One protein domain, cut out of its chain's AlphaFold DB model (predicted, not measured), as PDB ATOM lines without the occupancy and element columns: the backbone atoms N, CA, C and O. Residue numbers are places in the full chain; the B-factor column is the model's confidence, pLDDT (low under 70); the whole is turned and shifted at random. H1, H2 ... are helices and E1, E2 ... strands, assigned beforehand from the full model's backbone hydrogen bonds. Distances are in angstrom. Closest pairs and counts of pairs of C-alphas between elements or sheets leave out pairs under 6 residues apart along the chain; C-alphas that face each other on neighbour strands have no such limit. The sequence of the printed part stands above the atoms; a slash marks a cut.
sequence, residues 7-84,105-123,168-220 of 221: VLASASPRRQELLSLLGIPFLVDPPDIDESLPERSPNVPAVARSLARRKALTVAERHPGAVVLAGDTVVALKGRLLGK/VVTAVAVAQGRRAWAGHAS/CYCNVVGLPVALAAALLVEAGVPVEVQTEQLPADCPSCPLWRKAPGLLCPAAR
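What this domain is: This is residues 7 to 84, 105 to 123 and 168 to 220 of the 221 residues of the protein "dTTP/UTP pyrophosphatase" of bacterium HR24 (UniProt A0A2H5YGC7). A twisted sheet of four antiparallel strands, order E3 E2 E4 E5, curls round the long helix H2 on one face, while H4 and the short H3 cover part of the opposite face. This gives three layers, helices on both faces of one sheet; H1 touches H3, and residues 187 to 220 make a long stretch with no named element at the rim. The printed part has 150 residues, with four named helices and five named strands in the order H1 E1 H2 E2 E3 E4 E5 H3 H4, and its class is mixed, helices and strands. It is compact, with a radius of gyration of the C-alphas of 14.6 A and spans of 44 by 39 by 25 A.

How they stand to each other: H1, residues 13 to 20, only just touches H3, residues 169 to 173, with 3 pairs of C-alphas within 8 A; the closest are those of Arg 14 and Val 173, 6.8 A apart. E1, residues 26 to 28, pairs with no named strand but is near E2, residues 67 to 77. H2, residues 44 to 62, is on the sheet, and its closest C-alphas to E2 are those of Ala 52 and Asp 72, 4.9 A. E2 and E3, residues 80 to 82, form a hairpin, with N 82 and O 75 within hydrogen-bond range at 2.8 A. E2 is antiparallel to E4, residues 105 to 113, at 162 degrees, with N 70 and O 110 2.8 A apart; its pairing is staggered, residues 68 to 75 with E4 and 75 to 77 with E3. E4 and E5, residues 116 to 123, form a hairpin, with N 118 and O 111 2.8 A apart. H3 and H4, residues 177 to 186, are on the same face, opposite to H2. H4 is over E4 and E5 at a height over the sheet of 8.4 A and runs along the strands, at 24 degrees to E4 on the local plane. Every O i to N i+4 pair is within hydrogen-bond range in H1, H3 and H4; in H2, 14 of 15 are.

Where its parts are: H1 begins at C-alpha 13, (-45.968, 39.460, -15.565). H2 is 28.4 A long from first to last C-alpha, E2 33.5 A, E4 26.8 A, E5 24.1 A and H4 14.1 A. H4 ends at C-alpha 186, (-27.424, 55.834, -15.760).

The domain as a whole: The C-alphas farthest apart, those of Glu 39 and Arg 220, are 44.8 A apart. Residues 85 to 104 and 124 to 167 are not printed; the C-alpha gaps across these cuts are 13.1 A and 7.5 A. The link from E1 to H2 is long, with 15 residues. Mean pLDDT of the printed part is 89.6; residues 203 to 204 and 209 to 220 are under 70.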
ATOM      1  N   VAL A   7     -38.745  50.303  -8.159       98.06
ATOM      2  CA  VAL A   7     -40.173  50.079  -8.410       98.06
ATOM      3  C   VAL A   7     -40.389  49.830  -9.896       98.06
ATOM      4  O   VAL A   7     -39.973  50.626 -10.736       98.06
ATOM      5  N   LEU A   8     -41.069  48.741 -10.237       98.44
ATOM      6  CA  LEU A   8     -41.549  48.451 -11.578       98.44
ATOM      7  C   LEU A   8     -42.965  49.008 -11.757       98.44
ATOM      8  O   LEU A   8     -43.943  48.476 -11.230       98.44
ATOM      9  N   ALA A   9     -43.074  50.042 -12.585       97.94
ATOM     10  CA  ALA A   9     -44.320  50.677 -12.995       97.94
ATOM     11  C   ALA A   9     -45.046  49.871 -14.088       97.94
ATOM     12  O   ALA A   9     -45.225  50.336 -15.219       97.94
ATOM     13  N   SER A  10     -45.409  48.618 -13.797       96.62
ATOM     14  CA  SER A  10     -46.064  47.724 -14.762       96.62
ATOM     15  C   SER A  10     -46.762  46.539 -14.093       96.62
ATOM     16  O   SER A  10     -46.129  45.775 -13.375       96.62
ATOM     17  N   ALA A  11     -48.020  46.286 -14.463       94.00
ATOM     18  CA  ALA A  11     -48.738  45.059 -14.091       94.00
ATOM     19  C   ALA A  11     -48.325  43.817 -14.911       94.00
ATOM     20  O   ALA A  11     -48.718  42.709 -14.577       94.00
ATOM     21  N   SER A  12     -47.564  43.977 -16.002       93.81
ATOM     22  CA  SER A  12     -47.224  42.870 -16.909       93.81
ATOM     23  C   SER A  12     -46.333  41.812 -16.235       93.81
ATOM     24  O   SER A  12     -45.187  42.146 -15.908       93.81
ATOM     25  N   PRO A  13     -46.778  40.542 -16.133       93.31
ATOM     26  CA  PRO A  13     -45.968  39.460 -15.565       93.31
ATOM     27  C   PRO A  13     -44.656  39.243 -16.328       93.31
ATOM     28  O   PRO A  13     -43.601  39.092 -15.725       93.31
ATOM     29  N   ARG A  14     -44.686  39.361 -17.663       94.25
ATOM     30  CA  ARG A  14     -43.499  39.234 -18.527       94.25
ATOM     31  C   ARG A  14     -42.425  40.282 -18.225       94.25
ATOM     32  O   ARG A  14     -41.236  39.998 -18.308       94.25
ATOM     33  N   ARG A  15     -42.820  41.516 -17.879       96.06
ATOM     34  CA  ARG A  15     -41.850  42.556 -17.489       96.06
ATOM     35  C   ARG A  15     -41.271  42.303 -16.104       96.06
ATOM     36  O   ARG A  15     -40.106  42.619 -15.905       96.06
ATOM     37  N   GLN A  16     -42.063  41.749 -15.184       96.44
ATOM     38  CA  GLN A  16     -41.578  41.339 -13.865       96.44
ATOM     39  C   GLN A  16     -40.537  40.228 -14.018       96.44
ATOM     40  O   GLN A  16     -39.422  40.383 -13.541       96.44
ATOM     41  N   GLU A  17     -40.861  39.178 -14.777       95.12
ATOM     42  CA  GLU A  17     -39.950  38.070 -15.087       95.12
ATOM     43  C   GLU A  17     -38.627  38.571 -15.684       95.12
ATOM     44  O   GLU A  17     -37.559  38.278 -15.155       95.12
ATOM     45  N   LEU A  18     -38.689  39.394 -16.738       95.00
ATOM     46  CA  LEU A  18     -37.489  39.921 -17.392       95.00
ATOM     47  C   LEU A  18     -36.667  40.866 -16.508       95.00
ATOM     48  O   LEU A  18     -35.448  40.914 -16.660       95.00
ATOM     49  N   LEU A  19     -37.305  41.642 -15.626       95.50
ATOM     50  CA  LEU A  19     -36.591  42.521 -14.700       95.50
ATOM     51  C   LEU A  19     -35.903  41.716 -13.590       95.50
ATOM     52  O   LEU A  19     -34.777  42.049 -13.224       95.50
ATOM     53  N   SER A  20     -36.530  40.638 -13.112       93.88
ATOM     54  CA  SER A  20     -35.955  39.736 -12.105       93.88
ATOM     55  C   SER A  20     -34.634  39.107 -12.551       93.88
ATOM     56  O   SER A  20     -33.787  38.829 -11.709       93.88
ATOM     57  N   LEU A  21     -34.405  38.960 -13.863       91.62
ATOM     58  CA  LEU A  21     -33.130  38.485 -14.423       91.62
ATOM     59  C   LEU A  21     -31.938  39.409 -14.122       91.62
ATOM     60  O   LEU A  21     -30.792  39.011 -14.312       91.62
ATOM     61  N   LEU A  22     -32.186  40.650 -13.690       90.44
ATOM     62  CA  LEU A  22     -31.133  41.565 -13.245       90.44
ATOM     63  C   LEU A  22     -30.722  41.339 -11.782       90.44
ATOM     64  O   LEU A  22     -29.809  42.010 -11.315       90.44
ATOM     65  N   GLY A  23     -31.399  40.448 -11.048       90.12
ATOM     66  CA  GLY A  23     -31.069  40.122  -9.658       90.12
ATOM     67  C   GLY A  23     -31.348  41.240  -8.645       90.12
ATOM     68  O   GLY A  23     -30.942  41.130  -7.492       90.12
ATOM     69  N   ILE A  24     -32.035  42.312  -9.050       90.69
ATOM     70  CA  ILE A  24     -32.334  43.469  -8.196       90.69
ATOM     71  C   ILE A  24     -33.740  43.306  -7.607       90.69
ATOM     72  O   ILE A  24     -34.693  43.205  -8.381       90.69
ATOM     73  N   PRO A  25     -33.917  43.321  -6.274       93.25
ATOM     74  CA  PRO A  25     -35.243  43.338  -5.666       93.25
ATOM     75  C   PRO A  25     -36.035  44.584  -6.080       93.25
ATOM     76  O   PRO A  25     -35.519  45.703  -6.038       93.25
ATOM     77  N   PHE A  26     -37.306  44.411  -6.441       96.44
ATOM     78  CA  PHE A  26     -38.185  45.521  -6.804       96.44
ATOM     79  C   PHE A  26     -39.600  45.345  -6.257       96.44
ATOM     80  O   PHE A  26     -40.077  44.233  -6.037       96.44
ATOM     81  N   LEU A  27     -40.288  46.469  -6.076       96.81
ATOM     82  CA  LEU A  27     -41.729  46.512  -5.839       96.81
ATOM     83  C   LEU A  27     -42.468  46.641  -7.169       96.81
ATOM     84  O   LEU A  27     -41.953  47.238  -8.109       96.81
ATOM     85  N   VAL A  28     -43.692  46.130  -7.249       97.38
ATOM     86  CA  VAL A  28     -44.561  46.319  -8.417       97.38
ATOM     87  C   VAL A  28     -45.632  47.339  -8.064       97.38
ATOM     88  O   VAL A  28     -46.376  47.139  -7.109       97.38
ATOM     89  N   ASP A  29     -45.722  48.415  -8.842       97.31
ATOM     90  CA  ASP A  29     -46.762  49.432  -8.679       97.31
ATOM     91  C   ASP A  29     -47.275  49.908 -10.050       97.31
ATOM     92  O   ASP A  29     -46.668  50.784 -10.667       97.31
ATOM     93  N   PRO A  30     -48.358  49.319 -10.586       96.50
ATOM     94  CA  PRO A  30     -48.869  49.672 -11.904       96.50
ATOM     95  C   PRO A  30     -49.332  51.140 -11.994       96.50
ATOM     96  O   PRO A  30     -50.016  51.630 -11.091       96.50
ATOM     97  N   PRO A  31     -49.000  51.855 -13.083       94.12
ATOM     98  CA  PRO A  31     -49.460  53.221 -13.304       94.12
ATOM     99  C   PRO A  31     -50.964  53.239 -13.591       94.12
ATOM    100  O   PRO A  31     -51.462  52.392 -14.329       94.12
ATOM    101  N   ASP A  32     -51.656  54.243 -13.063       92.19
ATOM    102  CA  ASP A  32     -53.051  54.534 -13.400       92.19
ATOM    103  C   ASP A  32     -53.083  55.698 -14.401       92.19
ATOM    104  O   ASP A  32     -53.088  56.867 -14.016       92.19
ATOM    105  N   ILE A  33     -52.948  55.382 -15.695       91.88
ATOM    106  CA  ILE A  33     -52.928  56.377 -16.775       91.88
ATOM    107  C   ILE A  33     -53.697  55.891 -18.005       91.88
ATOM    108  O   ILE A  33     -53.757  54.697 -18.286       91.88
ATOM    109  N   ASP A  34     -54.181  56.839 -18.809       88.56
ATOM    110  CA  ASP A  34     -54.666  56.543 -20.156       88.56
ATOM    111  C   ASP A  34     -53.501  56.155 -21.089       88.56
ATOM    112  O   ASP A  34     -52.601  56.964 -21.370       88.56
ATOM    113  N   GLU A  35     -53.546  54.904 -21.553       86.44
ATOM    114  CA  GLU A  35     -52.611  54.280 -22.493       86.44
ATOM    115  C   GLU A  35     -53.131  54.277 -23.943       86.44
ATOM    116  O   GLU A  35     -52.618  53.531 -24.782       86.44
ATOM    117  N   SER A  36     -54.148  55.086 -24.253       87.69
ATOM    118  CA  SER A  36     -54.679  55.212 -25.607       87.69
ATOM    119  C   SER A  36     -53.578  55.534 -26.628       87.69
ATOM    120  O   SER A  36     -52.681  56.359 -26.419       87.69
ATOM    121  N   LEU A  37     -53.631  54.830 -27.761       87.38
ATOM    122  CA  LEU A  37     -52.703  54.999 -28.872       87.38
ATOM    123  C   LEU A  37     -53.402  55.739 -30.014       87.38
ATOM    124  O   LEU A  37     -54.558  55.435 -30.314       87.38
ATOM    125  N   PRO A  38     -52.711  56.654 -30.717       91.81
ATOM    126  CA  PRO A  38     -53.219  57.139 -31.990       91.81
ATOM    127  C   PRO A  38     -53.286  55.976 -32.986       91.81
ATOM    128  O   PRO A  38     -52.433  55.087 -32.972       91.81
ATOM    129  N   GLU A  39     -54.251  56.006 -33.906       91.50
ATOM    130  CA  GLU A  39     -54.409  54.942 -34.909       91.50
ATOM    131  C   GLU A  39     -53.130  54.750 -35.747       91.50
ATOM    132  O   GLU A  39     -52.738  53.635 -36.111       91.50
ATOM    133  N   ARG A  40     -52.448  55.860 -36.045       95.25
ATOM    134  CA  ARG A  40     -51.211  55.895 -36.822       95.25
ATOM    135  C   ARG A  40     -50.207  56.856 -36.214       95.25
ATOM    136  O   ARG A  40     -50.565  57.878 -35.641       95.25
ATOM    137  N   SER A  41     -48.927  56.559 -36.417       93.38
ATOM    138  CA  SER A  41     -47.851  57.498 -36.116       93.38
ATOM    139  C   SER A  41     -46.687  57.336 -37.093       93.38
ATOM    140  O   SER A  41     -46.222  56.211 -37.303       93.38
ATOM    141  N   PRO A  42     -46.150  58.440 -37.651       88.75
ATOM    142  CA  PRO A  42     -44.915  58.392 -38.430       88.75
ATOM    143  C   PRO A  42     -43.691  58.091 -37.547       88.75
ATOM    144  O   PRO A  42     -42.649  57.683 -38.055       88.75
ATOM    145  N   ASN A  43     -43.804  58.258 -36.222       95.12
ATOM    146  CA  ASN A  43     -42.723  58.048 -35.265       95.12
ATOM    147  C   ASN A  43     -43.177  57.149 -34.104       95.12
ATOM    148  O   ASN A  43     -43.373  57.596 -32.973       95.12
ATOM    149  N   VAL A  44     -43.323  55.853 -34.393       95.62
ATOM    150  CA  VAL A  44     -43.675  54.813 -33.404       95.62
ATOM    151  C   VAL A  44     -42.768  54.849 -32.160       95.62
ATOM    152  O   VAL A  44     -43.295  54.816 -31.047       95.62
ATOM    153  N   PRO A  45     -41.430  55.001 -32.283       96.81
ATOM    154  CA  PRO A  45     -40.560  55.149 -31.114       96.81
ATOM    155  C   PRO A  45     -40.857  56.342 -30.208       96.81
ATOM    156  O   PRO A  45     -40.629  56.260 -29.002       96.81
ATOM    157  N   ALA A  46     -41.317  57.469 -30.753       96.50
ATOM    158  CA  ALA A  46     -41.694  58.615 -29.933       96.50
ATOM    159  C   ALA A  46     -42.946  58.321 -29.095       96.50
ATOM    160  O   ALA A  46     -42.979  58.692 -27.924       96.50
ATOM    161  N   VAL A  47     -43.923  57.602 -29.661       96.12
ATOM    162  CA  VAL A  47     -45.147  57.196 -28.950       96.12
ATOM    163  C   VAL A  47     -44.805  56.285 -27.772       96.12
ATOM    164  O   VAL A  47     -45.117  56.630 -26.633       96.12
ATOM    165  N   ALA A  48     -44.069  55.197 -28.022       96.44
ATOM    166  CA  ALA A  48     -43.672  54.256 -26.973       96.44
ATOM    167  C   ALA A  48     -42.855  54.946 -25.862       96.44
ATOM    168  O   ALA A  48     -43.115  54.755 -24.676       96.44
ATOM    169  N   ARG A  49     -41.890  55.814 -26.220       97.75
ATOM    170  CA  ARG A  49     -41.096  56.563 -25.225       97.75
ATOM    171  C   ARG A  49     -41.939  57.522 -24.396       97.75
ATOM    172  O   ARG A  49     -41.684  57.653 -23.201       97.75
ATOM    173  N   SER A  50     -42.913  58.192 -25.010       96.69
ATOM    174  CA  SER A  50     -43.806  59.106 -24.295       96.69
ATOM    175  C   SER A  50     -44.635  58.354 -23.254       96.69
ATOM    176  O   SER A  50     -44.652  58.752 -22.089       96.69
ATOM    177  N   LEU A  51     -45.228  57.215 -23.629       96.44
ATOM    178  CA  LEU A  51     -45.987  56.371 -22.703       96.44
ATOM    179  C   LEU A  51     -45.112  55.794 -21.589       96.44
ATOM    180  O   LEU A  51     -45.447  55.967 -20.419       96.44
ATOM    181  N   ALA A  52     -43.958  55.198 -21.910       97.94
ATOM    182  CA  ALA A  52     -43.038  54.683 -20.893       97.94
ATOM    183  C   ALA A  52     -42.623  55.780 -19.895       97.94
ATOM    184  O   ALA A  52     -42.651  55.566 -18.684       97.94
ATOM    185  N   ARG A  53     -42.306  56.989 -20.380       98.19
ATOM    186  CA  ARG A  53     -41.943  58.124 -19.520       98.19
ATOM    187  C   ARG A  53     -43.104  58.577 -18.636       98.19
ATOM    188  O   ARG A  53     -42.886  58.814 -17.451       98.19
ATOM    189  N   ARG A  54     -44.319  58.684 -19.185       97.62
ATOM    190  CA  ARG A  54     -45.530  59.032 -18.419       97.62
ATOM    191  C   ARG A  54     -45.776  58.025 -17.296       97.62
ATOM    192  O   ARG A  54     -45.986  58.445 -16.162       97.62
ATOM    193  N   LYS A  55     -45.667  56.724 -17.586       97.88
ATOM    194  CA  LYS A  55     -45.797  55.642 -16.594       97.88
ATOM    195  C   LYS A  55     -44.782  55.785 -15.460       97.88
ATOM    196  O   LYS A  55     -45.172  55.806 -14.297       97.88
ATOM    197  N   ALA A  56     -43.500  55.941 -15.801       98.19
ATOM    198  CA  ALA A  56     -42.429  56.057 -14.811       98.19
ATOM    199  C   ALA A  56     -42.600  57.293 -13.912       98.19
ATOM    200  O   ALA A  56     -42.483  57.182 -12.696       98.19
ATOM    201  N   LEU A  57     -42.915  58.455 -14.494       97.38
ATOM    202  CA  LEU A  57     -43.106  59.696 -13.735       97.38
ATOM    203  C   LEU A  57     -44.341  59.643 -12.828       97.38
ATOM    204  O   LEU A  57     -44.247  60.046 -11.675       97.38
ATOM    205  N   THR A  58     -45.459  59.093 -13.314       97.06
ATOM    206  CA  THR A  58     -46.698  58.962 -12.522       97.06
ATOM    207  C   THR A  58     -46.460  58.119 -11.270       97.06
ATOM    208  O   THR A  58     -46.865  58.484 -10.172       97.06
ATOM    209  N   VAL A  59     -45.750  56.999 -11.411       97.31
ATOM    210  CA  VAL A  59     -45.429  56.132 -10.270       97.31
ATOM    211  C   VAL A  59     -44.355  56.761  -9.375       97.31
ATOM    212  O   VAL A  59     -44.424  56.623  -8.157       97.31
ATOM    213  N   ALA A  60     -43.405  57.522  -9.928       96.75
ATOM    214  CA  ALA A  60     -42.397  58.230  -9.136       96.75
ATOM    215  C   ALA A  60     -42.997  59.254  -8.156       96.75
ATOM    216  O   ALA A  60     -42.424  59.470  -7.089       96.75
ATOM    217  N   GLU A  61     -44.158  59.838  -8.463       95.62
ATOM    218  CA  GLU A  61     -44.885  60.723  -7.539       95.62
ATOM    219  C   GLU A  61     -45.376  59.986  -6.281       95.62
ATOM    220  O   GLU A  61     -45.390  60.569  -5.197       95.62
ATOM    221  N   ARG A  62     -45.713  58.694  -6.399       94.56
ATOM    222  CA  ARG A  62     -46.158  57.844  -5.278       94.56
ATOM    223  C   ARG A  62     -45.004  57.267  -4.455       94.56
ATOM    224  O   ARG A  62     -45.215  56.869  -3.313       94.56
ATOM    225  N   HIS A  63     -43.790  57.239  -5.012       95.00
ATOM    226  CA  HIS A  63     -42.602  56.638  -4.390       95.00
ATOM    227  C   HIS A  63     -41.436  57.635  -4.291       95.00
ATOM    228  O   HIS A  63     -40.409  57.468  -4.960       95.00
ATOM    229  N   PRO A  64     -41.544  58.683  -3.453       91.88
ATOM    230  CA  PRO A  64     -40.468  59.653  -3.286       91.88
ATOM    231  C   PRO A  64     -39.171  58.977  -2.809       91.88
ATOM    232  O   PRO A  64     -39.154  58.223  -1.836       91.88
ATOM    233  N   GLY A  65     -38.068  59.259  -3.509       90.44
ATOM    234  CA  GLY A  65     -36.743  58.694  -3.227       90.44
ATOM    235  C   GLY A  65     -36.481  57.304  -3.825       90.44
ATOM    236  O   GLY A  65     -35.359  56.816  -3.712       90.44
ATOM    237  N   ALA A  66     -37.469  56.680  -4.471       95.75
ATOM    238  CA  ALA A  66     -37.286  55.440  -5.221       95.75
ATOM    239  C   ALA A  66     -36.764  55.700  -6.644       95.75
ATOM    240  O   ALA A  66     -36.905  56.798  -7.194       95.75
ATOM    241  N   VAL A  67     -36.202  54.656  -7.252       97.69
ATOM    242  CA  VAL A  67     -35.959  54.601  -8.698       97.69
ATOM    243  C   VAL A  67     -37.102  53.816  -9.325       97.69
ATOM    244  O   VAL A  67     -37.408  52.709  -8.891       97.69
ATOM    245  N   VAL A  68     -37.750  54.383 -10.337       98.31
ATOM    246  CA  VAL A  68     -38.934  53.793 -10.968       98.31
ATOM    247  C   VAL A  68     -38.629  53.420 -12.407       98.31
ATOM    248  O   VAL A  68     -38.286  54.286 -13.204       98.31
ATOM    249  N   LEU A  69     -38.799  52.151 -12.767       98.62
ATOM    250  CA  LEU A  69     -38.664  51.657 -14.132       98.62
ATOM    251  C   LEU A  69     -40.041  51.384 -14.735       98.62
ATOM    252  O   LEU A  69     -40.860  50.685 -14.149       98.62
ATOM    253  N   ALA A  70     -40.281  51.869 -15.949       98.44
ATOM    254  CA  ALA A  70     -41.464  51.554 -16.736       98.44
ATOM    255  C   ALA A  70     -41.081  51.053 -18.129       98.44
ATOM    256  O   ALA A  70     -40.092  51.493 -18.717       98.44
ATOM    257  N   GLY A  71     -41.915  50.174 -18.683       97.31
ATOM    258  CA  GLY A  71     -41.821  49.718 -20.065       97.31
ATOM    259  C   GLY A  71     -43.132  49.939 -20.810       97.31
ATOM    260  O   GLY A  71     -44.212  49.777 -20.239       97.31
ATOM    261  N   ASP A  72     -43.036  50.266 -22.094       96.50
ATOM    262  CA  ASP A  72     -44.187  50.368 -22.990       96.50
ATOM    263  C   ASP A  72     -43.873  49.725 -24.338       96.50
ATOM    264  O   ASP A  72     -42.776  49.909 -24.865       96.50
ATOM    265  N   THR A  73     -44.810  48.945 -24.879       96.31
ATOM    266  CA  THR A  73     -44.594  48.143 -26.088       96.31
ATOM    267  C   THR A  73     -45.690  48.437 -27.093       96.31
ATOM    268  O   THR A  73     -46.867  48.235 -26.805       96.31
ATOM    269  N   VAL A  74     -45.286  48.851 -28.290       95.94
ATOM    270  CA  VAL A  74     -46.177  49.151 -29.408       95.94
ATOM    271  C   VAL A  74     -45.813  48.261 -30.588       95.94
ATOM    272  O   VAL A  74     -44.651  48.205 -31.010       95.94
ATOM    273  N   VAL A  75     -46.814  47.589 -31.153       97.62
ATOM    274  CA  VAL A  75     -46.684  46.864 -32.419       97.62
ATOM    275  C   VAL A  75     -47.140  47.776 -33.548       97.62
ATOM    276  O   VAL A  75     -48.156  48.453 -33.432       97.62
ATOM    277  N   ALA A  76     -46.384  47.827 -34.643       97.56
ATOM    278  CA  ALA A  76     -46.715  48.675 -35.777       97.56
ATOM    279  C   ALA A  76     -46.542  47.973 -37.123       97.56
ATOM    280  O   ALA A  76     -45.482  47.420 -37.429       97.56
ATOM    281  N   LEU A  77     -47.563  48.091 -37.972       97.25
ATOM    282  CA  LEU A  77     -47.568  47.612 -39.351       97.25
ATOM    283  C   LEU A  77     -47.784  48.801 -40.291       97.25
ATOM    284  O   LEU A  77     -48.852  49.407 -40.300       97.25
ATOM    285  N   LYS A  78     -46.762  49.150 -41.087       92.94
ATOM    286  CA  LYS A  78     -46.806  50.284 -42.038       92.94
ATOM    287  C   LYS A  78     -47.332  51.593 -41.406       92.94
ATOM    288  O   LYS A  78     -48.123  52.311 -42.008       92.94
ATOM    289  N   GLY A  79     -46.914  51.882 -40.170       90.19
ATOM    290  CA  GLY A  79     -47.292  53.089 -39.423       90.19
ATOM    291  C   GLY A  79     -48.621  53.011 -38.660       90.19
ATOM    292  O   GLY A  79     -48.864  53.881 -37.827       90.19
ATOM    293  N   ARG A  80     -49.450  51.979 -38.884       95.56
ATOM    294  CA  ARG A  80     -50.624  51.683 -38.047       95.56
ATOM    295  C   ARG A  80     -50.168  51.064 -36.735       95.56
ATOM    296  O   ARG A  80     -49.403  50.100 -36.772       95.56
ATOM    297  N   LEU A  81     -50.628  51.615 -35.616       96.44
ATOM    298  CA  LEU A  81     -50.323  51.104 -34.284       96.44
ATOM    299  C   LEU A  81     -51.358  50.049 -33.890       96.44
ATOM    300  O   LEU A  81     -52.551  50.218 -34.131       96.44
ATOM    301  N   LEU A  82     -50.887  48.953 -33.310       95.38
ATOM    302  CA  LEU A  82     -51.702  47.851 -32.821       95.38
ATOM    303  C   LEU A  82     -51.470  47.742 -31.315       95.38
ATOM    304  O   LEU A  82     -50.388  47.353 -30.864       95.38
ATOM    305  N   GLY A  83     -52.484  48.155 -30.559       92.12
ATOM    306  CA  GLY A  83     -52.535  48.008 -29.111       92.12
ATOM    307  C   GLY A  83     -52.963  46.601 -28.703       92.12
ATOM    308  O   GLY A  83     -52.757  45.630 -29.435       92.12
ATOM    309  N   LYS A  84     -53.552  46.506 -27.514       93.00
ATOM    310  CA  LYS A  84     -54.197  45.288 -27.023       93.00
ATOM    311  C   LYS A  84     -55.572  45.143 -27.688       93.00
ATOM    312  O   LYS A  84     -56.272  46.153 -27.769       93.00
ATOM    313  N   VAL A 105     -41.968  45.634 -33.678       97.94
ATOM    314  CA  VAL A 105     -42.237  45.683 -32.240       97.94
ATOM    315  C   VAL A 105     -41.265  46.670 -31.616       97.94
ATOM    316  O   VAL A 105     -40.045  46.471 -31.660       97.94
ATOM    317  N   VAL A 106     -41.800  47.758 -31.076       97.62
ATOM    318  CA  VAL A 106     -41.027  48.819 -30.434       97.62
ATOM    319  C   VAL A 106     -41.320  48.794 -28.948       97.62
ATOM    320  O   VAL A 106     -42.445  49.081 -28.553       97.62
ATOM    321  N   THR A 107     -40.310  48.495 -28.135       98.00
ATOM    322  CA  THR A 107     -40.420  48.620 -26.682       98.00
ATOM    323  C   THR A 107     -39.548  49.765 -26.201       98.00
ATOM    324  O   THR A 107     -38.336  49.786 -26.432       98.00
ATOM    325  N   ALA A 108     -40.172  50.730 -25.536       98.12
ATOM    326  CA  ALA A 108     -39.492  51.789 -24.817       98.12
ATOM    327  C   ALA A 108     -39.334  51.425 -23.343       98.12
ATOM    328  O   ALA A 108     -40.192  50.765 -22.758       98.12
ATOM    329  N   VAL A 109     -38.238  51.892 -22.755       98.56
ATOM    330  CA  VAL A 109     -37.971  51.799 -21.320       98.56
ATOM    331  C   VAL A 109     -37.705  53.203 -20.814       98.56
ATOM    332  O   VAL A 109     -36.983  53.962 -21.465       98.56
ATOM    333  N   ALA A 110     -38.291  53.541 -19.673       98.56
ATOM    334  CA  ALA A 110     -38.004  54.766 -18.955       98.56
ATOM    335  C   ALA A 110     -37.623  54.444 -17.512       98.56
ATOM    336  O   ALA A 110     -38.260  53.605 -16.881       98.56
ATOM    337  N   VAL A 111     -36.608  55.130 -17.003       98.44
ATOM    338  CA  VAL A 111     -36.230  55.120 -15.591       98.44
ATOM    339  C   VAL A 111     -36.434  56.530 -15.057       98.44
ATOM    340  O   VAL A 111     -36.020  57.489 -15.705       98.44
ATOM    341  N   ALA A 112     -37.108  56.678 -13.924       98.00
ATOM    342  CA  ALA A 112     -37.397  57.956 -13.294       98.00
ATOM    343  C   ALA A 112     -36.892  57.993 -11.850       98.00
ATOM    344  O   ALA A 112     -36.932  56.995 -11.134       98.00
ATOM    345  N   GLN A 113     -36.444  59.171 -11.430       95.19
ATOM    346  CA  GLN A 113     -36.084  59.479 -10.052       95.19
ATOM    347  C   GLN A 113     -36.571  60.900  -9.745       95.19
ATOM    348  O   GLN A 113     -36.060  61.891 -10.281       95.19
ATOM    349  N   GLY A 114     -37.624  61.004  -8.929       91.94
ATOM    350  CA  GLY A 114     -38.369  62.254  -8.770       91.94
ATOM    351  C   GLY A 114     -38.898  62.761 -10.119       91.94
ATOM    352  O   GLY A 114     -39.591  62.043 -10.831       91.94
ATOM    353  N   ARG A 115     -38.544  63.997 -10.499       92.81
ATOM    354  CA  ARG A 115     -38.965  64.616 -11.776       92.81
ATOM    355  C   ARG A 115     -38.031  64.327 -12.956       92.81
ATOM    356  O   ARG A 115     -38.348  64.685 -14.092       92.81
ATOM    357  N   ARG A 116     -36.863  63.726 -12.709       95.19
ATOM    358  CA  ARG A 116     -35.908  63.370 -13.763       95.19
ATOM    359  C   ARG A 116     -36.290  62.015 -14.345       95.19
ATOM    360  O   ARG A 116     -36.624  61.102 -13.599       95.19
ATOM    361  N   ALA A 117     -36.218  61.888 -15.668       96.25
ATOM    362  CA  ALA A 117     -36.421  60.616 -16.344       96.25
ATOM    363  C   ALA A 117     -35.456  60.445 -17.517       96.25
ATOM    364  O   ALA A 117     -35.267  61.368 -18.313       96.25
ATOM    365  N   TRP A 118     -34.908  59.244 -17.632       97.00
ATOM    366  CA  TRP A 118     -34.120  58.760 -18.757       97.00
ATOM    367  C   TRP A 118     -34.977  57.788 -19.550       97.00
ATOM    368  O   TRP A 118     -35.717  57.002 -18.962       97.00
ATOM    369  N   ALA A 119     -34.920  57.842 -20.877       97.38
ATOM    370  CA  ALA A 119     -35.737  56.964 -21.701       97.38
ATOM    371  C   ALA A 119     -35.029  56.569 -22.992       97.38
ATOM    372  O   ALA A 119     -34.485  57.405 -23.715       97.38
ATOM    373  N   GLY A 120     -35.131  55.289 -23.326       96.69
ATOM    374  CA  GLY A 120     -34.643  54.715 -24.569       96.69
ATOM    375  C   GLY A 120     -35.686  53.800 -25.196       96.69
ATOM    376  O   GLY A 120     -36.779  53.611 -24.666       96.69
ATOM    377  N   HIS A 121     -35.356  53.227 -26.348       97.62
ATOM    378  CA  HIS A 121     -36.191  52.207 -26.972       97.62
ATOM    379  C   HIS A 121     -35.353  51.212 -27.764       97.62
ATOM    380  O   HIS A 121     -34.240  51.513 -28.196       97.62
ATOM    381  N   ALA A 122     -35.930  50.040 -27.991       96.31
ATOM    382  CA  ALA A 122     -35.454  49.068 -28.952       96.31
ATOM    383  C   ALA A 122     -36.522  48.832 -30.027       96.31
ATOM    384  O   ALA A 122     -37.698  49.161 -29.871       96.31
ATOM    385  N   SER A 123     -36.095  48.335 -31.182       96.25
ATOM    386  CA  SER A 123     -36.976  48.020 -32.305       96.25
ATOM    387  C   SER A 123     -36.568  46.685 -32.890       96.25
ATOM    388  O   SER A 123     -35.408  46.496 -33.248       96.25
ATOM    389  N   CYS A 168     -34.055  42.208 -30.977       92.69
ATOM    390  CA  CYS A 168     -33.942  41.750 -29.596       92.69
ATOM    391  C   CYS A 168     -35.162  40.906 -29.208       92.69
ATOM    392  O   CYS A 168     -36.288  41.401 -29.247       92.69
ATOM    393  N   TYR A 169     -34.937  39.673 -28.756       93.75
ATOM    394  CA  TYR A 169     -35.997  38.801 -28.248       93.75
ATOM    395  C   TYR A 169     -36.754  39.429 -27.065       93.75
ATOM    396  O   TYR A 169     -37.965  39.632 -27.133       93.75
ATOM    397  N   CYS A 170     -36.042  39.859 -26.016       94.50
ATOM    398  CA  CYS A 170     -36.658  40.459 -24.826       94.50
ATOM    399  C   CYS A 170     -37.417  41.764 -25.133       94.50
ATOM    400  O   CYS A 170     -38.396  42.092 -24.465       94.50
ATOM    401  N   ASN A 171     -37.030  42.493 -26.190       95.62
ATOM    402  CA  ASN A 171     -37.813  43.623 -26.693       95.62
ATOM    403  C   ASN A 171     -39.196  43.180 -27.178       95.62
ATOM    404  O   ASN A 171     -40.157  43.903 -26.935       95.62
ATOM    405  N   VAL A 172     -39.290  42.043 -27.876       95.94
ATOM    406  CA  VAL A 172     -40.569  41.490 -28.350       95.94
ATOM    407  C   VAL A 172     -41.401  40.965 -27.182       95.94
ATOM    408  O   VAL A 172     -42.605  41.188 -27.158       95.94
ATOM    409  N   VAL A 173     -40.762  40.341 -26.188       95.38
ATOM    410  CA  VAL A 173     -41.434  39.881 -24.959       95.38
ATOM    411  C   VAL A 173     -42.039  41.046 -24.161       95.38
ATOM    412  O   VAL A 173     -43.152  40.936 -23.643       95.38
ATOM    413  N   GLY A 174     -41.332  42.179 -24.088       94.88
ATOM    414  CA  GLY A 174     -41.869  43.422 -23.525       94.88
ATOM    415  C   GLY A 174     -40.910  44.235 -22.656       94.88
ATOM    416  O   GLY A 174     -41.317  45.286 -22.156       94.88
ATOM    417  N   LEU A 175     -39.658  43.799 -22.477       96.50
ATOM    418  CA  LEU A 175     -38.620  44.566 -21.784       96.50
ATOM    419  C   LEU A 175     -37.227  44.266 -22.376       96.50
ATOM    420  O   LEU A 175     -36.670  43.202 -22.126       96.50
ATOM    421  N   PRO A 176     -36.609  45.173 -23.153       95.31
ATOM    422  CA  PRO A 176     -35.233  44.995 -23.614       95.31
ATOM    423  C   PRO A 176     -34.254  45.086 -22.432       95.31
ATOM    424  O   PRO A 176     -33.819  46.178 -22.072       95.31
ATOM    425  N   VAL A 177     -33.892  43.940 -21.849       93.88
ATOM    426  CA  VAL A 177     -33.099  43.832 -20.606       93.88
ATOM    427  C   VAL A 177     -31.792  44.631 -20.663       93.88
ATOM    428  O   VAL A 177     -31.509  45.393 -19.748       93.88
ATOM    429  N   ALA A 178     -31.047  44.557 -21.770       91.44
ATOM    430  CA  ALA A 178     -29.816  45.335 -21.957       91.44
ATOM    431  C   ALA A 178     -30.035  46.855 -21.854       91.44
ATOM    432  O   ALA A 178     -29.239  47.572 -21.254       91.44
ATOM    433  N   LEU A 179     -31.133  47.353 -22.435       94.50
ATOM    434  CA  LEU A 179     -31.489  48.770 -22.373       94.50
ATOM    435  C   LEU A 179     -31.970  49.153 -20.970       94.50
ATOM    436  O   LEU A 179     -31.616  50.221 -20.481       94.50
ATOM    437  N   ALA A 180     -32.765  48.294 -20.329       96.00
ATOM    438  CA  ALA A 180     -33.218  48.502 -18.958       96.00
ATOM    439  C   ALA A 180     -32.034  48.606 -17.990       96.00
ATOM    440  O   ALA A 180     -31.944  49.579 -17.249       96.00
ATOM    441  N   ALA A 181     -31.089  47.666 -18.070       94.06
ATOM    442  CA  ALA A 181     -29.865  47.680 -17.283       94.06
ATOM    443  C   ALA A 181     -29.058  48.970 -17.510       94.06
ATOM    444  O   ALA A 181     -28.662  49.619 -16.548       94.06
ATOM    445  N   ALA A 182     -28.868  49.388 -18.768       93.06
ATOM    446  CA  ALA A 182     -28.122  50.608 -19.081       93.06
ATOM    447  C   ALA A 182     -28.763  51.867 -18.473       93.06
ATOM    448  O   ALA A 182     -28.065  52.696 -17.896       93.06
ATOM    449  N   LEU A 183     -30.092  51.993 -18.559       95.25
ATOM    450  CA  LEU A 183     -30.818  53.132 -17.988       95.25
ATOM    451  C   LEU A 183     -30.838  53.109 -16.452       95.25
ATOM    452  O   LEU A 183     -30.830  54.168 -15.832       95.25
ATOM    453  N   LEU A 184     -30.856  51.923 -15.835       95.31
ATOM    454  CA  LEU A 184     -30.730  51.774 -14.382       95.31
ATOM    455  C   LEU A 184     -29.349  52.234 -13.899       95.31
ATOM    456  O   LEU A 184     -29.275  53.025 -12.961       95.31
ATOM    457  N   VAL A 185     -28.280  51.830 -14.593       93.00
ATOM    458  CA  VAL A 185     -26.912  52.303 -14.316       93.00
ATOM    459  C   VAL A 185     -26.806  53.818 -14.486       93.00
ATOM    460  O   VAL A 185     -26.240  54.492 -13.627       93.00
ATOM    461  N   GLU A 186     -27.397  54.380 -15.543       92.44
ATOM    462  CA  GLU A 186     -27.424  55.834 -15.760       92.44
ATOM    463  C   GLU A 186     -28.174  56.588 -14.644       92.44
ATOM    464  O   GLU A 186     -27.826  57.723 -14.310       92.44
ATOM    465  N   ALA A 187     -29.167  55.944 -14.026       92.25
ATOM    466  CA  ALA A 187     -29.894  56.449 -12.864       92.25
ATOM    467  C   ALA A 187     -29.189  56.176 -11.517       92.25
ATOM    468  O   ALA A 187     -29.740  56.500 -10.464       92.25
ATOM    469  N   GLY A 188     -27.985  55.596 -11.528       91.06
ATOM    470  CA  GLY A 188     -27.192  55.317 -10.329       91.06
ATOM    471  C   GLY A 188     -27.551  54.017  -9.603       91.06
ATOM    472  O   GLY A 188     -27.119  53.828  -8.467       91.06
ATOM    473  N   VAL A 189     -28.325  53.122 -10.227       91.62
ATOM    474  CA  VAL A 189     -28.591  51.775  -9.702       91.62
ATOM    475  C   VAL A 189     -27.519  50.822 -10.239       91.62
ATOM    476  O   VAL A 189     -27.428  50.652 -11.456       91.62
ATOM    477  N   PRO A 190     -26.697  50.193  -9.382       88.44
ATOM    478  CA  PRO A 190     -25.739  49.194  -9.837       88.44
ATOM    479  C   PRO A 190     -26.481  47.973 -10.394       88.44
ATOM    480  O   PRO A 190     -27.446  47.501  -9.797       88.44
ATOM    481  N   VAL A 191     -26.033  47.471 -11.546       88.31
ATOM    482  CA  VAL A 191     -26.611  46.292 -12.201       88.31
ATOM    483  C   VAL A 191     -25.492  45.324 -12.554       88.31
ATOM    484  O   VAL A 191     -24.570  45.685 -13.286       88.31
ATOM    485  N   GLU A 192     -25.610  44.083 -12.092       84.62
ATOM    486  CA  GLU A 192     -24.747  42.975 -12.498       84.62
ATOM    487  C   GLU A 192     -25.564  41.989 -13.332       84.62
ATOM    488  O   GLU A 192     -26.547  41.418 -12.868       84.62
ATOM    489  N   VAL A 193     -25.186  41.811 -14.597       79.25
ATOM    490  CA  VAL A 193     -25.930  40.950 -15.523       79.25
ATOM    491  C   VAL A 193     -25.306  39.563 -15.547       79.25
ATOM    492  O   VAL A 193     -24.161  39.405 -15.970       79.25
ATOM    493  N   GLN A 194     -26.091  38.557 -15.170       80.50
ATOM    494  CA  GLN A 194     -25.719  37.146 -15.269       80.50
ATOM    495  C   GLN A 194     -26.219  36.589 -16.606       80.50
ATOM    496  O   GLN A 194     -27.400  36.280 -16.769       80.50
ATOM    497  N   THR A 195     -25.340  36.510 -17.610       73.31
ATOM    498  CA  THR A 195     -25.722  36.125 -18.982       73.31
ATOM    499  C   THR A 195     -26.351  34.751 -19.091       73.31
ATOM    500  O   THR A 195     -27.159  34.524 -19.986       73.31
ATOM    501  N   GLU A 196     -25.984  33.851 -18.190       78.06
ATOM    502  CA  GLU A 196     -26.423  32.460 -18.160       78.06
ATOM    503  C   GLU A 196     -27.902  32.344 -17.770       78.06
ATOM    504  O   GLU A 196     -28.540  31.345 -18.084       78.06
ATOM    505  N   GLN A 197     -28.453  33.370 -17.114       79.88
ATOM    506  CA  GLN A 197     -29.865  33.447 -16.734       79.88
ATOM    507  C   GLN A 197     -30.729  34.127 -17.801       79.88
ATOM    508  O   GLN A 197     -31.955  34.103 -17.717       79.88
ATOM    509  N   LEU A 198     -30.115  34.756 -18.806       83.38
ATOM    510  CA  LEU A 198     -30.858  35.416 -19.870       83.38
ATOM    511  C   LEU A 198     -31.423  34.382 -20.860       83.38
ATOM    512  O   LEU A 198     -30.778  33.363 -21.112       83.38
ATOM    513  N   PRO A 199     -32.576  34.659 -21.505       82.69
ATOM    514  CA  PRO A 199     -33.075  33.827 -22.599       82.69
ATOM    515  C   PRO A 199     -31.991  33.609 -23.660       82.69
ATOM    516  O   PRO A 199     -31.243  34.543 -23.939       82.69
ATOM    517  N   ALA A 200     -31.933  32.430 -24.282       77.56
ATOM    518  CA  ALA A 200     -30.828  32.020 -25.165       77.56
ATOM    519  C   ALA A 200     -30.459  33.046 -26.260       77.56
ATOM    520  O   ALA A 200     -29.287  33.236 -26.579       77.56
ATOM    521  N   ASP A 201     -31.450  33.772 -26.783       77.38
ATOM    522  CA  ASP A 201     -31.266  34.783 -27.831       77.38
ATOM    523  C   ASP A 201     -30.876  36.178 -27.303       77.38
ATOM    524  O   ASP A 201     -30.594  37.111 -28.060       77.38
ATOM    525  N   CYS A 202     -30.902  36.382 -25.988       74.12
ATOM    526  CA  CYS A 202     -30.639  37.670 -25.365       74.12
ATOM    527  C   CYS A 202     -29.138  37.996 -25.249       74.12
ATOM    528  O   CYS A 202     -28.791  39.147 -25.515       74.12
ATOM    529  N   PRO A 203     -28.215  37.069 -24.928       69.38
ATOM    530  CA  PRO A 203     -26.777  37.358 -24.929       69.38
ATOM    531  C   PRO A 203     -26.221  37.810 -26.289       69.38
ATOM    532  O   PRO A 203     -25.317  38.644 -26.342       69.38
ATOM    533  N   SER A 204     -26.789  37.322 -27.397       69.88
ATOM    534  CA  SER A 204     -26.419  37.718 -28.766       69.88
ATOM    535  C   SER A 204     -27.112  39.007 -29.239       69.88
ATOM    536  O   SER A 204     -26.868  39.485 -30.352       69.88
ATOM    537  N   CYS A 205     -27.950  39.610 -28.390       75.94
ATOM    538  CA  CYS A 205     -28.719  40.805 -28.707       75.94
ATOM    539  C   CYS A 205     -27.809  41.997 -29.066       75.94
ATOM    540  O   CYS A 205     -26.907  42.353 -28.300       75.94
ATOM    541  N   PRO A 206     -28.094  42.727 -30.166       77.00
ATOM    542  CA  PRO A 206     -27.285  43.870 -30.597       77.00
ATOM    543  C   PRO A 206     -27.301  45.052 -29.613       77.00
ATOM    544  O   PRO A 206     -26.489  45.967 -29.749       77.00
ATOM    545  N   LEU A 207     -28.217  45.063 -28.639       80.12
ATOM    546  CA  LEU A 207     -28.312  46.125 -27.637       80.12
ATOM    547  C   LEU A 207     -27.163  46.085 -26.623       80.12
ATOM    548  O   LEU A 207     -26.749  47.149 -26.171       80.12
ATOM    549  N   TRP A 208     -26.588  44.913 -26.328       76.88
ATOM    550  CA  TRP A 208     -25.447  44.804 -25.405       76.88
ATOM    551  C   TRP A 208     -24.207  45.542 -25.912       76.88
ATOM    552  O   TRP A 208     -23.476  46.139 -25.132       76.88
ATOM    553  N   ARG A 209     -24.008  45.603 -27.236       69.44
ATOM    554  CA  ARG A 209     -22.898  46.360 -27.848       69.44
ATOM    555  C   ARG A 209     -23.021  47.875 -27.657       69.44
ATOM    556  O   ARG A 209     -22.049  48.591 -27.855       69.44
ATOM    557  N   LYS A 210     -24.219  48.365 -27.328       66.19
ATOM    558  CA  LYS A 210     -24.528  49.794 -27.169       66.19
ATOM    559  C   LYS A 210     -24.604  50.238 -25.706       66.19
ATOM    560  O   LYS A 210     -24.906  51.401 -25.468       66.19
ATOM    561  N   ALA A 211     -24.340  49.343 -24.752       62.62
ATOM    562  CA  ALA A 211     -24.348  49.617 -23.318       62.62
ATOM    563  C   ALA A 211     -22.909  49.588 -22.753       62.62
ATOM    564  O   ALA A 211     -22.523  48.615 -22.102       62.62
ATOM    565  N   PRO A 212     -22.068  50.605 -23.039       49.16
ATOM    566  CA  PRO A 212     -20.684  50.630 -22.572       49.16
ATOM    567  C   PRO A 212     -20.643  50.615 -21.036       49.16
ATOM    568  O   PRO A 212     -21.263  51.452 -20.390       49.16
ATOM    569  N   GLY A 213     -19.946  49.634 -20.458       54.09
ATOM    570  CA  GLY A 213     -19.865  49.403 -19.006       54.09
ATOM    571  C   GLY A 213     -20.628  48.163 -18.529       54.09
ATOM    572  O   GLY A 213     -20.188  47.504 -17.593       54.09
ATOM    573  N   LEU A 214     -21.686  47.765 -19.240       59.41
ATOM    574  CA  LEU A 214     -22.370  46.483 -19.055       59.41
ATOM    575  C   LEU A 214     -21.789  45.486 -20.059       59.41
ATOM    576  O   LEU A 214     -22.406  45.151 -21.071       59.41
ATOM    577  N   LEU A 215     -20.539  45.077 -19.839       51.97
ATOM    578  CA  LEU A 215     -19.898  44.072 -20.684       51.97
ATOM    579  C   LEU A 215     -20.720  42.783 -20.607       51.97
ATOM    580  O   LEU A 215     -20.709  42.130 -19.567       51.97
ATOM    581  N   CYS A 216     -21.387  42.407 -21.703       49.09
ATOM    582  CA  CYS A 216     -21.892  41.049 -21.892       49.09
ATOM    583  C   CYS A 216     -20.711  40.091 -21.640       49.09
ATOM    584  O   CYS A 216     -19.734  40.162 -22.390       49.09
ATOM    585  N   PRO A 217     -20.732  39.236 -20.599       45.34
ATOM    586  CA  PRO A 217     -19.622  38.333 -20.292       45.34
ATOM    587  C   PRO A 217     -19.209  37.440 -21.471       45.34
ATOM    588  O   PRO A 217     -18.037  37.089 -21.584       45.34
ATOM    589  N   ALA A 218     -20.119  37.161 -22.413       46.91
ATOM    590  CA  ALA A 218     -19.814  36.437 -23.650       46.91
ATOM    591  C   ALA A 218     -18.839  37.174 -24.598       46.91
ATOM    592  O   ALA A 218     -18.270  36.545 -25.482       46.91
ATOM    593  N   ALA A 219     -18.611  38.479 -24.414       41.06
ATOM    594  CA  ALA A 219     -17.607  39.258 -25.144       41.06
ATOM    595  C   ALA A 219     -16.200  39.197 -24.509       41.06
ATOM    596  O   ALA A 219     -15.296  39.882 -24.976       41.06
ATOM    597  N   ARG A 220     -16.007  38.407 -23.437       43.09
ATOM    598  CA  ARG A 220     -14.700  38.168 -22.793       43.09
ATOM    599  C   ARG A 220     -13.973  36.920 -23.327       43.09
ATOM    600  O   ARG A 220     -13.144  36.364 -22.611       43.09
TER     601      ARG A 220